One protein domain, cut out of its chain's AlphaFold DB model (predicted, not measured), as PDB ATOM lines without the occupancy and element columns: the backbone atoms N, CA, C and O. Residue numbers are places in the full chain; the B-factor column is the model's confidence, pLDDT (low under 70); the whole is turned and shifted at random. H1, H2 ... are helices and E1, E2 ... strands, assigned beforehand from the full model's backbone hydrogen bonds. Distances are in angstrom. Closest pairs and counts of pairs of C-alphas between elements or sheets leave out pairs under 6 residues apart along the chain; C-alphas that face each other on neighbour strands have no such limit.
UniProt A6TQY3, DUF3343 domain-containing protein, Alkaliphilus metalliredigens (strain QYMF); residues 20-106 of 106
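AT A GLANCE: This is residues 20 to 106 of the 106 residues of the protein "DUF3343 domain-containing protein" of Alkaliphilus metalliredigens (strain QYMF) (UniProt A6TQY3). A long two-stranded hairpin, E3 and E4, reaches out to its turn at residues 95 and 96 and, with H2 and H3 beyond its other end, makes the longest axis. Across from this row lies a second, shorter layer, in which H1 packs beside the small hairpin E1 and E2. The 87 printed residues hold three named helices and four named strands in the order H1 E1 E2 H2 H3 E3 E4, with two antiparallel two-stranded sheets; the class is mixed. The whole is compact, with a radius of gyration of the C-alphas of 12.8 A, yet elongated, spanning 42 by 24 by 20 A.

IN THESE COORDINATES: Find C-alpha 86 at (18.741, 62.783, 76.744); from there E3, residues 86 to 94, runs 24.2 A. E4, residues 97 to 105, returns over 24.0 A to C-alpha 105 at (20.793, 68.045, 75.366). Look next at E1, residues 43 to 46, and E2, residues 57 to 61. H1, residues 24 to 37, starts at (15.643, 52.760, 80.719) and is 20.3 A long; H2, residues 66 to 76, is 15.7 A, and H3 is residues 78 to 81.

HOW THE PARTS SIT: In the hairpin E3 and E4, N 90 and O 101 are 2.8 A apart, within hydrogen-bond range. Residues 20 to 21 pair antiparallel with residues 86 to 87 of E3. E2 and E3 are near each other. In the hairpin E1 and E2, look at N 45 and O 58, 2.9 A apart. The closest C-alphas of H1 and E2, Lys 24 and Tyr 57, are 6.3 A apart. H1 and H2 are near each other; H2 and E3 are apart. H3 is close to H2 but not clearly touching, with C-alphas 74 and 81 5.7 A apart. In H1 and H2 every O i to N i+4 pair is within hydrogen-bond range; H3 is too short for one.

THE WHOLE: The farthest C-alphas, Gln 79 and Asn 95, are 43.7 A apart. The printed part has no cut and no long link. Look for pLDDT under 70 at residues 52 to 53 and 82 to 83.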
ATOM      1  N   VAL A  20      22.358  59.252  75.273       92.12
ATOM      2  CA  VAL A  20      22.266  58.686  76.614       92.12
ATOM      3  C   VAL A  20      21.036  59.257  77.301       92.12
ATOM      4  O   VAL A  20      20.925  60.467  77.484       92.12
ATOM      5  N   PHE A  21      20.115  58.387  77.690       88.88
ATOM      6  CA  PHE A  21      18.825  58.783  78.251       88.88
ATOM      7  C   PHE A  21      18.797  58.605  79.758       88.88
ATOM      8  O   PHE A  21      19.450  57.712  80.292       88.88
ATOM      9  N   HIS A  22      17.961  59.380  80.446       85.69
ATOM     10  CA  HIS A  22      17.808  59.258  81.898       85.69
ATOM     11  C   HIS A  22      17.022  58.021  82.353       85.69
ATOM     12  O   HIS A  22      17.260  57.523  83.450       85.69
ATOM     13  N   SER A  23      16.121  57.491  81.524       86.38
ATOM     14  CA  SER A  23      15.237  56.381  81.896       86.38
ATOM     15  C   SER A  23      15.339  55.219  80.915       86.38
ATOM     16  O   SER A  23      15.203  55.386  79.703       86.38
ATOM     17  N   LYS A  24      15.529  54.017  81.470       85.31
ATOM     18  CA  LYS A  24      15.643  52.760  80.719       85.31
ATOM     19  C   LYS A  24      14.372  52.439  79.935       85.31
ATOM     20  O   LYS A  24      14.462  52.008  78.789       85.31
ATOM     21  N   SER A  25      13.204  52.631  80.547       84.88
ATOM     22  CA  SER A  25      11.922  52.273  79.934       84.88
ATOM     23  C   SER A  25      11.694  53.039  78.632       84.88
ATOM     24  O   SER A  25      11.275  52.441  77.643       84.88
ATOM     25  N   TYR A  26      12.061  54.324  78.598       84.50
ATOM     26  CA  TYR A  26      11.913  55.152  77.399       84.50
ATOM     27  C   TYR A  26      12.851  54.725  76.280       84.50
ATOM     28  O   TYR A  26      12.405  54.592  75.145       84.50
ATOM     29  N   VAL A  27      14.116  54.426  76.593       88.94
ATOM     30  CA  VAL A  27      15.068  53.933  75.585       88.94
ATOM     31  C   VAL A  27      14.548  52.681  74.906       88.94
ATOM     32  O   VAL A  27      14.616  52.567  73.688       88.94
ATOM     33  N   VAL A  28      14.027  51.736  75.688       89.62
ATOM     34  CA  VAL A  28      13.534  50.467  75.150       89.62
ATOM     35  C   VAL A  28      12.308  50.689  74.264       89.62
ATOM     36  O   VAL A  28      12.247  50.117  73.180       89.62
ATOM     37  N   GLN A  29      11.358  51.529  74.685       89.50
ATOM     38  CA  GLN A  29      10.168  51.843  73.885       89.50
ATOM     39  C   GLN A  29      10.531  52.567  72.584       89.50
ATOM     40  O   GLN A  29      10.115  52.140  71.506       89.50
ATOM     41  N   LEU A  30      11.368  53.605  72.671       90.12
ATOM     42  CA  LEU A  30      11.850  54.342  71.507       90.12
ATOM     43  C   LEU A  30      12.621  53.419  70.559       90.12
ATOM     44  O   LEU A  30      12.377  53.431  69.359       90.12
ATOM     45  N   TYR A  31      13.495  52.559  71.083       92.56
ATOM     46  CA  TYR A  31      14.228  51.593  70.269       92.56
ATOM     47  C   TYR A  31      13.302  50.612  69.542       92.56
ATOM     48  O   TYR A  31      13.527  50.317  68.372       92.56
ATOM     49  N   GLN A  32      12.245  50.117  70.194       91.19
ATOM     50  CA  GLN A  32      11.267  49.245  69.535       91.19
ATOM     51  C   GLN A  32      10.546  49.960  68.391       91.19
ATOM     52  O   GLN A  32      10.341  49.358  67.337       91.19
ATOM     53  N   TYR A  33      10.191  51.233  68.579       90.50
ATOM     54  CA  TYR A  33       9.609  52.054  67.521       90.50
ATOM     55  C   TYR A  33      10.605  52.267  66.373       90.50
ATOM     56  O   TYR A  33      10.274  52.021  65.214       90.50
ATOM     57  N   LEU A  34      11.842  52.657  66.687       91.81
ATOM     58  CA  LEU A  34      12.889  52.900  65.696       91.81
ATOM     59  C   LEU A  34      13.205  51.641  64.889       91.81
ATOM     60  O   LEU A  34      13.237  51.694  63.669       91.81
ATOM     61  N   ARG A  35      13.346  50.488  65.549       91.44
ATOM     62  CA  ARG A  35      13.643  49.209  64.891       91.44
ATOM     63  C   ARG A  35      12.567  48.791  63.884       91.44
ATOM     64  O   ARG A  35      12.896  48.121  62.914       91.44
ATOM     65  N   ARG A  36      11.301  49.152  64.114       90.00
ATOM     66  CA  ARG A  36      10.187  48.831  63.202       90.00
ATOM     67  C   ARG A  36      10.127  49.745  61.978       90.00
ATOM     68  O   ARG A  36       9.648  49.304  60.945       90.00
ATOM     69  N   ASN A  37      10.575  50.994  62.110       89.81
ATOM     70  CA  ASN A  37      10.390  52.031  61.088       89.81
ATOM     71  C   ASN A  37      11.690  52.424  60.361       89.81
ATOM     72  O   ASN A  37      11.641  52.976  59.268       89.81
ATOM     73  N   TYR A  38      12.852  52.155  60.961       89.56
ATOM     74  CA  TYR A  38      14.165  52.623  60.513       89.56
ATOM     75  C   TYR A  38      15.197  51.501  60.642       89.56
ATOM     76  O   TYR A  38      16.093  51.534  61.494       89.56
ATOM     77  N   GLU A  39      15.032  50.472  59.815       83.81
ATOM     78  CA  GLU A  39      15.865  49.273  59.846       83.81
ATOM     79  C   GLU A  39      17.363  49.621  59.758       83.81
ATOM     80  O   GLU A  39      17.787  50.434  58.937       83.81
ATOM     81  N   ASN A  40      18.167  49.029  60.647       84.00
ATOM     82  CA  ASN A  40      19.629  49.171  60.724       84.00
ATOM     83  C   ASN A  40      20.194  50.594  60.950       84.00
ATOM     84  O   ASN A  40      21.411  50.764  60.905       84.00
ATOM     85  N   LYS A  41      19.368  51.610  61.242       90.94
ATOM     86  CA  LYS A  41      19.856  52.976  61.540       90.94
ATOM     87  C   LYS A  41      20.309  53.185  62.983       90.94
ATOM     88  O   LYS A  41      21.204  53.985  63.251       90.94
ATOM     89  N   PHE A  42      19.673  52.479  63.914       94.19
ATOM     90  CA  PHE A  42      19.859  52.689  65.345       94.19
ATOM     91  C   PHE A  42      20.179  51.377  66.043       94.19
ATOM     92  O   PHE A  42      19.496  50.376  65.841       94.19
ATOM     93  N   ASP A  43      21.162  51.419  66.936       93.38
ATOM     94  CA  ASP A  43      21.512  50.303  67.802       93.38
ATOM     95  C   ASP A  43      21.236  50.649  69.261       93.38
ATOM     96  O   ASP A  43      21.651  51.699  69.759       93.38
ATOM     97  N   LEU A  44      20.621  49.718  69.983       93.00
ATOM     98  CA  LEU A  44      20.564  49.770  71.435       93.00
ATOM     99  C   LEU A  44      21.855  49.191  72.017       93.00
ATOM    100  O   LEU A  44      22.121  47.997  71.875       93.00
ATOM    101  N   ILE A  45      22.643  50.018  72.699       92.62
ATOM    102  CA  ILE A  45      23.889  49.588  73.340       92.62
ATOM    103  C   ILE A  45      23.880  49.883  74.837       92.62
ATOM    104  O   ILE A  45      23.140  50.744  75.316       92.62
ATOM    105  N   SER A  46      24.738  49.199  75.590       90.12
ATOM    106  CA  SER A  46      25.006  49.578  76.976       90.12
ATOM    107  C   SER A  46      25.715  50.929  77.035       90.12
ATOM    108  O   SER A  46      26.652  51.181  76.272       90.12
ATOM    109  N   THR A  47      25.296  51.787  77.964       89.62
ATOM    110  CA  THR A  47      25.934  53.090  78.184       89.62
ATOM    111  C   THR A  47      27.391  52.879  78.608       89.62
ATOM    112  O   THR A  47      27.644  52.181  79.595       89.62
ATOM    113  N   PRO A  48      28.376  53.455  77.895       86.19
ATOM    114  CA  PRO A  48      29.777  53.349  78.274       86.19
ATOM    115  C   PRO A  48      30.009  53.883  79.690       86.19
ATOM    116  O   PRO A  48      29.642  55.015  79.982       86.19
ATOM    117  N   CYS A  49      30.710  53.127  80.543       82.81
ATOM    118  CA  CYS A  49      30.925  53.471  81.962       82.81
ATOM    119  C   CYS A  49      31.583  54.844  82.200       82.81
ATOM    120  O   CYS A  49      31.533  55.381  83.302       82.81
ATOM    121  N   ARG A  50      32.240  55.408  81.176       84.62
ATOM    122  CA  ARG A  50      32.839  56.754  81.221       84.62
ATOM    123  C   ARG A  50      31.792  57.867  81.226       84.62
ATOM    124  O   ARG A  50      32.072  58.956  81.715       84.62
ATOM    125  N   LEU A  51      30.606  57.598  80.692       83.25
ATOM    126  CA  LEU A  51      29.468  58.499  80.715       83.25
ATOM    127  C   LEU A  51      28.679  58.201  81.993       83.25
ATOM    128  O   LEU A  51      27.866  57.289  82.038       83.25
ATOM    129  N   LYS A  52      28.946  58.970  83.057       69.00
ATOM    130  CA  LYS A  52      28.245  58.866  84.356       69.00
ATOM    131  C   LYS A  52      26.799  59.391  84.319       69.00
ATOM    132  O   LYS A  52      26.178  59.550  85.365       69.00
ATOM    133  N   ALA A  53      26.290  59.731  83.140       65.50
ATOM    134  CA  ALA A  53      24.967  60.300  82.951       65.50
ATOM    135  C   ALA A  53      24.001  59.218  82.458       65.50
ATOM    136  O   ALA A  53      24.366  58.413  81.610       65.50
ATOM    137  N   GLY A  54      22.767  59.241  82.955       70.50
ATOM    138  CA  GLY A  54      21.660  58.455  82.417       70.50
ATOM    139  C   GLY A  54      21.554  57.006  82.903       70.50
ATOM    140  O   GLY A  54      22.052  56.639  83.964       70.50
ATOM    141  N   CYS A  55      20.818  56.197  82.142       77.19
ATOM    142  CA  CYS A  55      20.511  54.803  82.439       77.19
ATOM    143  C   CYS A  55      21.542  53.845  81.821       77.19
ATOM    144  O   CYS A  55      22.444  54.250  81.089       77.19
ATOM    145  N   SER A  56      21.394  52.542  82.075       84.88
ATOM    146  CA  SER A  56      22.298  51.499  81.566       84.88
ATOM    147  C   SER A  56      22.294  51.327  80.040       84.88
ATOM    148  O   SER A  56      23.094  50.542  79.532       84.88
ATOM    149  N   TYR A  57      21.411  52.021  79.316       89.94
ATOM    150  CA  TYR A  57      21.237  51.892  77.873       89.94
ATOM    151  C   TYR A  57      21.321  53.237  77.153       89.94
ATOM    152  O   TYR A  57      20.935  54.282  77.677       89.94
ATOM    153  N   SER A  58      21.801  53.180  75.918       92.12
ATOM    154  CA  SER A  58      21.961  54.316  75.019       92.12
ATOM    155  C   SER A  58      21.604  53.914  73.591       92.12
ATOM    156  O   SER A  58      21.762  52.751  73.214       92.12
ATOM    157  N   LEU A  59      21.170  54.884  72.789       93.69
ATOM    158  CA  LEU A  59      21.014  54.698  71.347       93.69
ATOM    159  C   LEU A  59      22.282  55.141  70.633       93.69
ATOM    160  O   LEU A  59      22.754  56.259  70.838       93.69
ATOM    161  N   ARG A  60      22.816  54.268  69.785       94.19
ATOM    162  CA  ARG A  60      23.921  54.566  68.879       94.19
ATOM    163  C   ARG A  60      23.400  54.745  67.461       94.19
ATOM    164  O   ARG A  60      22.563  53.970  67.014       94.19
ATOM    165  N   PHE A  61      23.955  55.729  66.771       94.88
ATOM    166  CA  PHE A  61      23.703  56.026  65.364       94.88
ATOM    167  C   PHE A  61      24.954  56.674  64.754       94.88
ATOM    168  O   PHE A  61      25.843  57.114  65.487       94.88
ATOM    169  N   TYR A  62      25.068  56.691  63.426       93.12
ATOM    170  CA  TYR A  62      26.308  57.102  62.746       93.12
ATOM    171  C   TYR A  62      26.212  58.457  62.040       93.12
ATOM    172  O   TYR A  62      27.245  59.071  61.802       93.12
ATOM    173  N   GLN A  63      25.003  58.945  61.752       93.25
ATOM    174  CA  GLN A  63      24.776  60.240  61.108       93.25
ATOM    175  C   GLN A  63      24.114  61.202  62.091       93.25
ATOM    176  O   GLN A  63      23.077  60.867  62.654       93.25
ATOM    177  N   LEU A  64      24.665  62.403  62.291       91.62
ATOM    178  CA  LEU A  64      24.057  63.380  63.206       91.62
ATOM    179  C   LEU A  64      22.613  63.713  62.805       91.62
ATOM    180  O   LEU A  64      21.771  63.891  63.677       91.62
ATOM    181  N   ASP A  65      22.313  63.710  61.506       93.19
ATOM    182  CA  ASP A  65      20.976  63.985  60.974       93.19
ATOM    183  C   ASP A  65      19.921  62.959  61.409       93.19
ATOM    184  O   ASP A  65      18.742  63.300  61.513       93.19
ATOM    185  N   ASP A  66      20.321  61.727  61.751       93.44
ATOM    186  CA  ASP A  66      19.402  60.728  62.310       93.44
ATOM    187  C   ASP A  66      18.875  61.153  63.695       93.44
ATOM    188  O   ASP A  66      17.838  60.666  64.150       93.44
ATOM    189  N   LEU A  67      19.519  62.121  64.358       93.31
ATOM    190  CA  LEU A  67      18.983  62.745  65.564       93.31
ATOM    191  C   LEU A  67      17.670  63.489  65.298       93.31
ATOM    192  O   LEU A  67      16.811  63.531  66.179       93.31
ATOM    193  N   ASN A  68      17.484  64.043  64.097       93.38
ATOM    194  CA  ASN A  68      16.240  64.720  63.732       93.38
ATOM    195  C   ASN A  68      15.067  63.737  63.698       93.38
ATOM    196  O   ASN A  68      13.969  64.096  64.102       93.38
ATOM    197  N   ILE A  69      15.307  62.476  63.322       93.38
ATOM    198  CA  ILE A  69      14.290  61.416  63.393       93.38
ATOM    199  C   ILE A  69      13.842  61.228  64.844       93.38
ATOM    200  O   ILE A  69      12.645  61.214  65.126       93.38
ATOM    201  N   ILE A  70      14.796  61.134  65.776       91.38
ATOM    202  CA  ILE A  70      14.487  61.001  67.203       91.38
ATOM    203  C   ILE A  70      13.707  62.228  67.687       91.38
ATOM    204  O   ILE A  70      12.653  62.069  68.295       91.38
ATOM    205  N   LYS A  71      14.182  63.442  67.388       91.06
ATOM    206  CA  LYS A  71      13.514  64.694  67.777       91.06
ATOM    207  C   LYS A  71      12.079  64.767  67.251       91.06
ATOM    208  O   LYS A  71      11.182  65.090  68.024       91.06
ATOM    209  N   ASN A  72      11.856  64.410  65.988       91.25
ATOM    210  CA  ASN A  72      10.527  64.403  65.380       91.25
ATOM    211  C   ASN A  72       9.599  63.407  66.082       91.25
ATOM    212  O   ASN A  72       8.500  63.780  66.471       91.25
ATOM    213  N   ILE A  73      10.061  62.183  66.361       89.62
ATOM    214  CA  ILE A  73       9.264  61.182  67.094       89.62
ATOM    215  C   ILE A  73       8.888  61.688  68.493       89.62
ATOM    216  O   ILE A  73       7.746  61.532  68.924       89.62
ATOM    217  N   LEU A  74       9.839  62.299  69.209       87.12
ATOM    218  CA  LEU A  74       9.591  62.860  70.540       87.12
ATOM    219  C   LEU A  74       8.575  64.015  70.492       87.12
ATOM    220  O   LEU A  74       7.758  64.137  71.404       87.12
ATOM    221  N   ALA A  75       8.608  64.829  69.433       86.75
ATOM    222  CA  ALA A  75       7.693  65.949  69.224       86.75
ATOM    223  C   ALA A  75       6.289  65.514  68.766       86.75
ATOM    224  O   ALA A  75       5.302  66.117  69.180       86.75
ATOM    225  N   GLU A  76       6.184  64.471  67.941       87.44
ATOM    226  CA  GLU A  76       4.919  63.937  67.418       87.44
ATOM    227  C   GLU A  76       4.161  63.088  68.445       87.44
ATOM    228  O   GLU A  76       2.939  62.957  68.372       87.44
ATOM    229  N   GLN A  77       4.873  62.499  69.409       82.50
ATOM    230  CA  GLN A  77       4.302  61.596  70.411       82.50
ATOM    231  C   GLN A  77       4.586  62.057  71.856       82.50
ATOM    232  O   GLN A  77       5.086  61.274  72.676       82.50
ATOM    233  N   PRO A  78       4.240  63.305  72.228       76.00
ATOM    234  CA  PRO A  78       4.535  63.846  73.552       76.00
ATOM    235  C   PRO A  78       3.830  63.060  74.666       76.00
ATOM    236  O   PRO A  78       4.375  62.884  75.750       76.00
ATOM    237  N   GLN A  79       2.659  62.478  74.424       74.88
ATOM    238  CA  GLN A  79       1.970  61.639  75.410       74.88
ATOM    239  C   GLN A  79       2.755  60.368  75.789       74.88
ATOM    240  O   GLN A  79       2.597  59.861  76.897       74.88
ATOM    241  N   HIS A  80       3.623  59.872  74.901       71.81
ATOM    242  CA  HIS A  80       4.452  58.689  75.146       71.81
ATOM    243  C   HIS A  80       5.869  59.051  75.608       71.81
ATOM    244  O   HIS A  80       6.488  58.277  76.341       71.81
ATOM    245  N   PHE A  81       6.368  60.233  75.222       73.75
ATOM    246  CA  PHE A  81       7.770  60.609  75.410       73.75
ATOM    247  C   PHE A  81       8.023  62.008  76.003       73.75
ATOM    248  O   PHE A  81       9.182  62.406  76.076       73.75
ATOM    249  N   SER A  82       7.007  62.736  76.478       63.25
ATOM    250  CA  SER A  82       7.087  64.146  76.943       63.25
ATOM    251  C   SER A  82       8.152  64.441  77.997       63.25
ATOM    252  O   SER A  82       8.616  65.572  78.102       63.25
ATOM    253  N   THR A  83       8.544  63.451  78.797       68.38
ATOM    254  CA  THR A  83       9.558  63.605  79.852       68.38
ATOM    255  C   THR A  83      10.926  63.065  79.447       68.38
ATOM    256  O   THR A  83      11.853  63.038  80.266       68.38
ATOM    257  N   THR A  84      11.071  62.615  78.199       75.81
ATOM    258  CA  THR A  84      12.303  62.005  77.709       75.81
ATOM    259  C   THR A  84      13.376  63.068  77.592       75.81
ATOM    260  O   THR A  84      13.378  63.864  76.664       75.81
ATOM    261  N   LYS A  85      14.313  63.033  78.537       82.38
ATOM    262  CA  LYS A  85      15.538  63.822  78.492       82.38
ATOM    263  C   LYS A  85      16.706  62.943  78.090       82.38
ATOM    264  O   LYS A  85      16.846  61.811  78.585       82.38
ATOM    265  N   GLY A  86      17.560  63.474  77.231       88.75
ATOM    266  CA  GLY A  86      18.741  62.783  76.744       88.75
ATOM    267  C   GLY A  86      19.909  63.725  76.511       88.75
ATOM    268  O   GLY A  86      19.755  64.918  76.275       88.75
ATOM    269  N   VAL A  87      21.115  63.176  76.574       92.50
ATOM    270  CA  VAL A  87      22.332  63.897  76.207       92.50
ATOM    271  C   VAL A  87      22.971  63.186  75.033       92.50
ATOM    272  O   VAL A  87      23.201  61.977  75.086       92.50
ATOM    273  N   VAL A  88      23.260  63.943  73.981       94.44
ATOM    274  CA  VAL A  88      23.914  63.435  72.781       94.44
ATOM    275  C   VAL A  88      25.412  63.666  72.900       94.44
ATOM    276  O   VAL A  88      25.867  64.778  73.180       94.44
ATOM    277  N   TYR A  89      26.180  62.608  72.673       94.94
ATOM    278  CA  TYR A  89      27.633  62.630  72.636       94.94
ATOM    279  C   TYR A  89      28.129  62.181  71.270       94.94
ATOM    280  O   TYR A  89      27.643  61.196  70.722       94.94
ATOM    281  N   LEU A  90      29.161  62.842  70.769       94.69
ATOM    282  CA  LEU A  90      30.010  62.328  69.709       94.69
ATOM    283  C   LEU A  90      31.093  61.460  70.352       94.69
ATOM    284  O   LEU A  90      31.850  61.919  71.209       94.69
ATOM    285  N   SER A  91      31.151  60.192  69.969       94.25
ATOM    286  CA  SER A  91      32.227  59.286  70.339       94.25
ATOM    287  C   SER A  91      33.261  59.244  69.233       94.25
ATOM    288  O   SER A  91      32.910  58.969  68.095       94.25
ATOM    289  N   GLN A  92      34.527  59.475  69.573       92.56
ATOM    290  CA  GLN A  92      35.647  59.448  68.630       92.56
ATOM    291  C   GLN A  92      36.831  58.698  69.234       92.56
ATOM    292  O   GLN A  92      36.925  58.502  70.454       92.56
ATOM    293  N   ARG A  93      37.770  58.263  68.391       87.62
ATOM    294  CA  ARG A  93      39.037  57.679  68.838       87.62
ATOM    295  C   ARG A  93      40.181  58.670  68.639       87.62
ATOM    296  O   ARG A  93      40.720  58.785  67.550       87.62
ATOM    297  N   VAL A  94      40.613  59.306  69.724       86.94
ATOM    298  CA  VAL A  94      41.757  60.229  69.741       86.94
ATOM    299  C   VAL A  94      42.920  59.561  70.472       86.94
ATOM    300  O   VAL A  94      42.757  59.050  71.581       86.94
ATOM    301  N   ASN A  95      44.107  59.516  69.860       85.62
ATOM    302  CA  ASN A  95      45.313  58.919  70.461       85.62
ATOM    303  C   ASN A  95      45.090  57.487  70.988       85.62
ATOM    304  O   ASN A  95      45.438  57.154  72.121       85.62
ATOM    305  N   LYS A  96      44.438  56.640  70.179       83.38
ATOM    306  CA  LYS A  96      44.025  55.258  70.511       83.38
ATOM    307  C   LYS A  96      43.005  55.137  71.654       83.38
ATOM    308  O   LYS A  96      42.507  54.028  71.867       83.38
ATOM    309  N   ARG A  97      42.627  56.228  72.326       85.44
ATOM    310  CA  ARG A  97      41.642  56.274  73.414       85.44
ATOM    311  C   ARG A  97      40.285  56.736  72.885       85.44
ATOM    312  O   ARG A  97      40.207  57.589  72.013       85.44
ATOM    313  N   ARG A  98      39.201  56.164  73.416       88.19
ATOM    314  CA  ARG A  98      37.844  56.645  73.119       88.19
ATOM    315  C   ARG A  98      37.514  57.885  73.941       88.19
ATOM    316  O   ARG A  98      37.611  57.829  75.170       88.19
ATOM    317  N   THR A  99      37.109  58.952  73.279       91.75
ATOM    318  CA  THR A  99      36.614  60.188  73.885       91.75
ATOM    319  C   THR A  99      35.122  60.330  73.602       91.75
ATOM    320  O   THR A  99      34.594  59.714  72.675       91.75
ATOM    321  N   PHE A 100      34.439  61.092  74.454       92.75
ATOM    322  CA  PHE A 100      33.032  61.431  74.288       92.75
ATOM    323  C   PHE A 100      32.887  62.937  74.469       92.75
ATOM    324  O   PHE A 100      33.168  63.453  75.550       92.75
ATOM    325  N   THR A 101      32.459  63.623  73.420       93.88
ATOM    326  CA  THR A 101      32.231  65.067  73.419       93.88
ATOM    327  C   THR A 101      30.735  65.308  73.446       93.88
ATOM    328  O   THR A 101      30.021  64.810  72.580       93.88
ATOM    329  N   LYS A 102      30.235  66.036  74.449       94.50
ATOM    330  CA  LYS A 102      28.818  66.410  74.502       94.50
ATOM    331  C   LYS A 102      28.508  67.350  73.336       94.50
ATOM    332  O   LYS A 102      29.196  68.352  73.177       94.50
ATOM    333  N   ILE A 103      27.479  67.023  72.562       94.56
ATOM    334  CA  ILE A 103      27.002  67.829  71.433       94.56
ATOM    335  C   ILE A 103      25.818  68.678  71.874       94.56
ATOM    336  O   ILE A 103      25.869  69.899  71.805       94.56
ATOM    337  N   GLU A 104      24.773  68.040  72.400       92.44
ATOM    338  CA  GLU A 104      23.561  68.739  72.821       92.44
ATOM    339  C   GLU A 104      22.786  67.970  73.896       92.44
ATOM    340  O   GLU A 104      23.114  66.834  74.261       92.44
ATOM    341  N   THR A 105      21.764  68.625  74.438       90.75
ATOM    342  CA  THR A 105      20.793  68.045  75.366       90.75
ATOM    343  C   THR A 105      19.405  68.216  74.770       90.75
ATOM    344  O   THR A 105      19.096  69.289  74.261       90.75
ATOM    345  N   ILE A 106      18.614  67.152  74.854       83.50
ATOM    346  CA  ILE A 106      17.219  67.069  74.420       83.50
ATOM    347  C   ILE A 106      16.351  66.913  75.663       83.50
ATOM    348  O   ILE A 106      16.755  66.118  76.552       83.50
TER     349      ILE A 106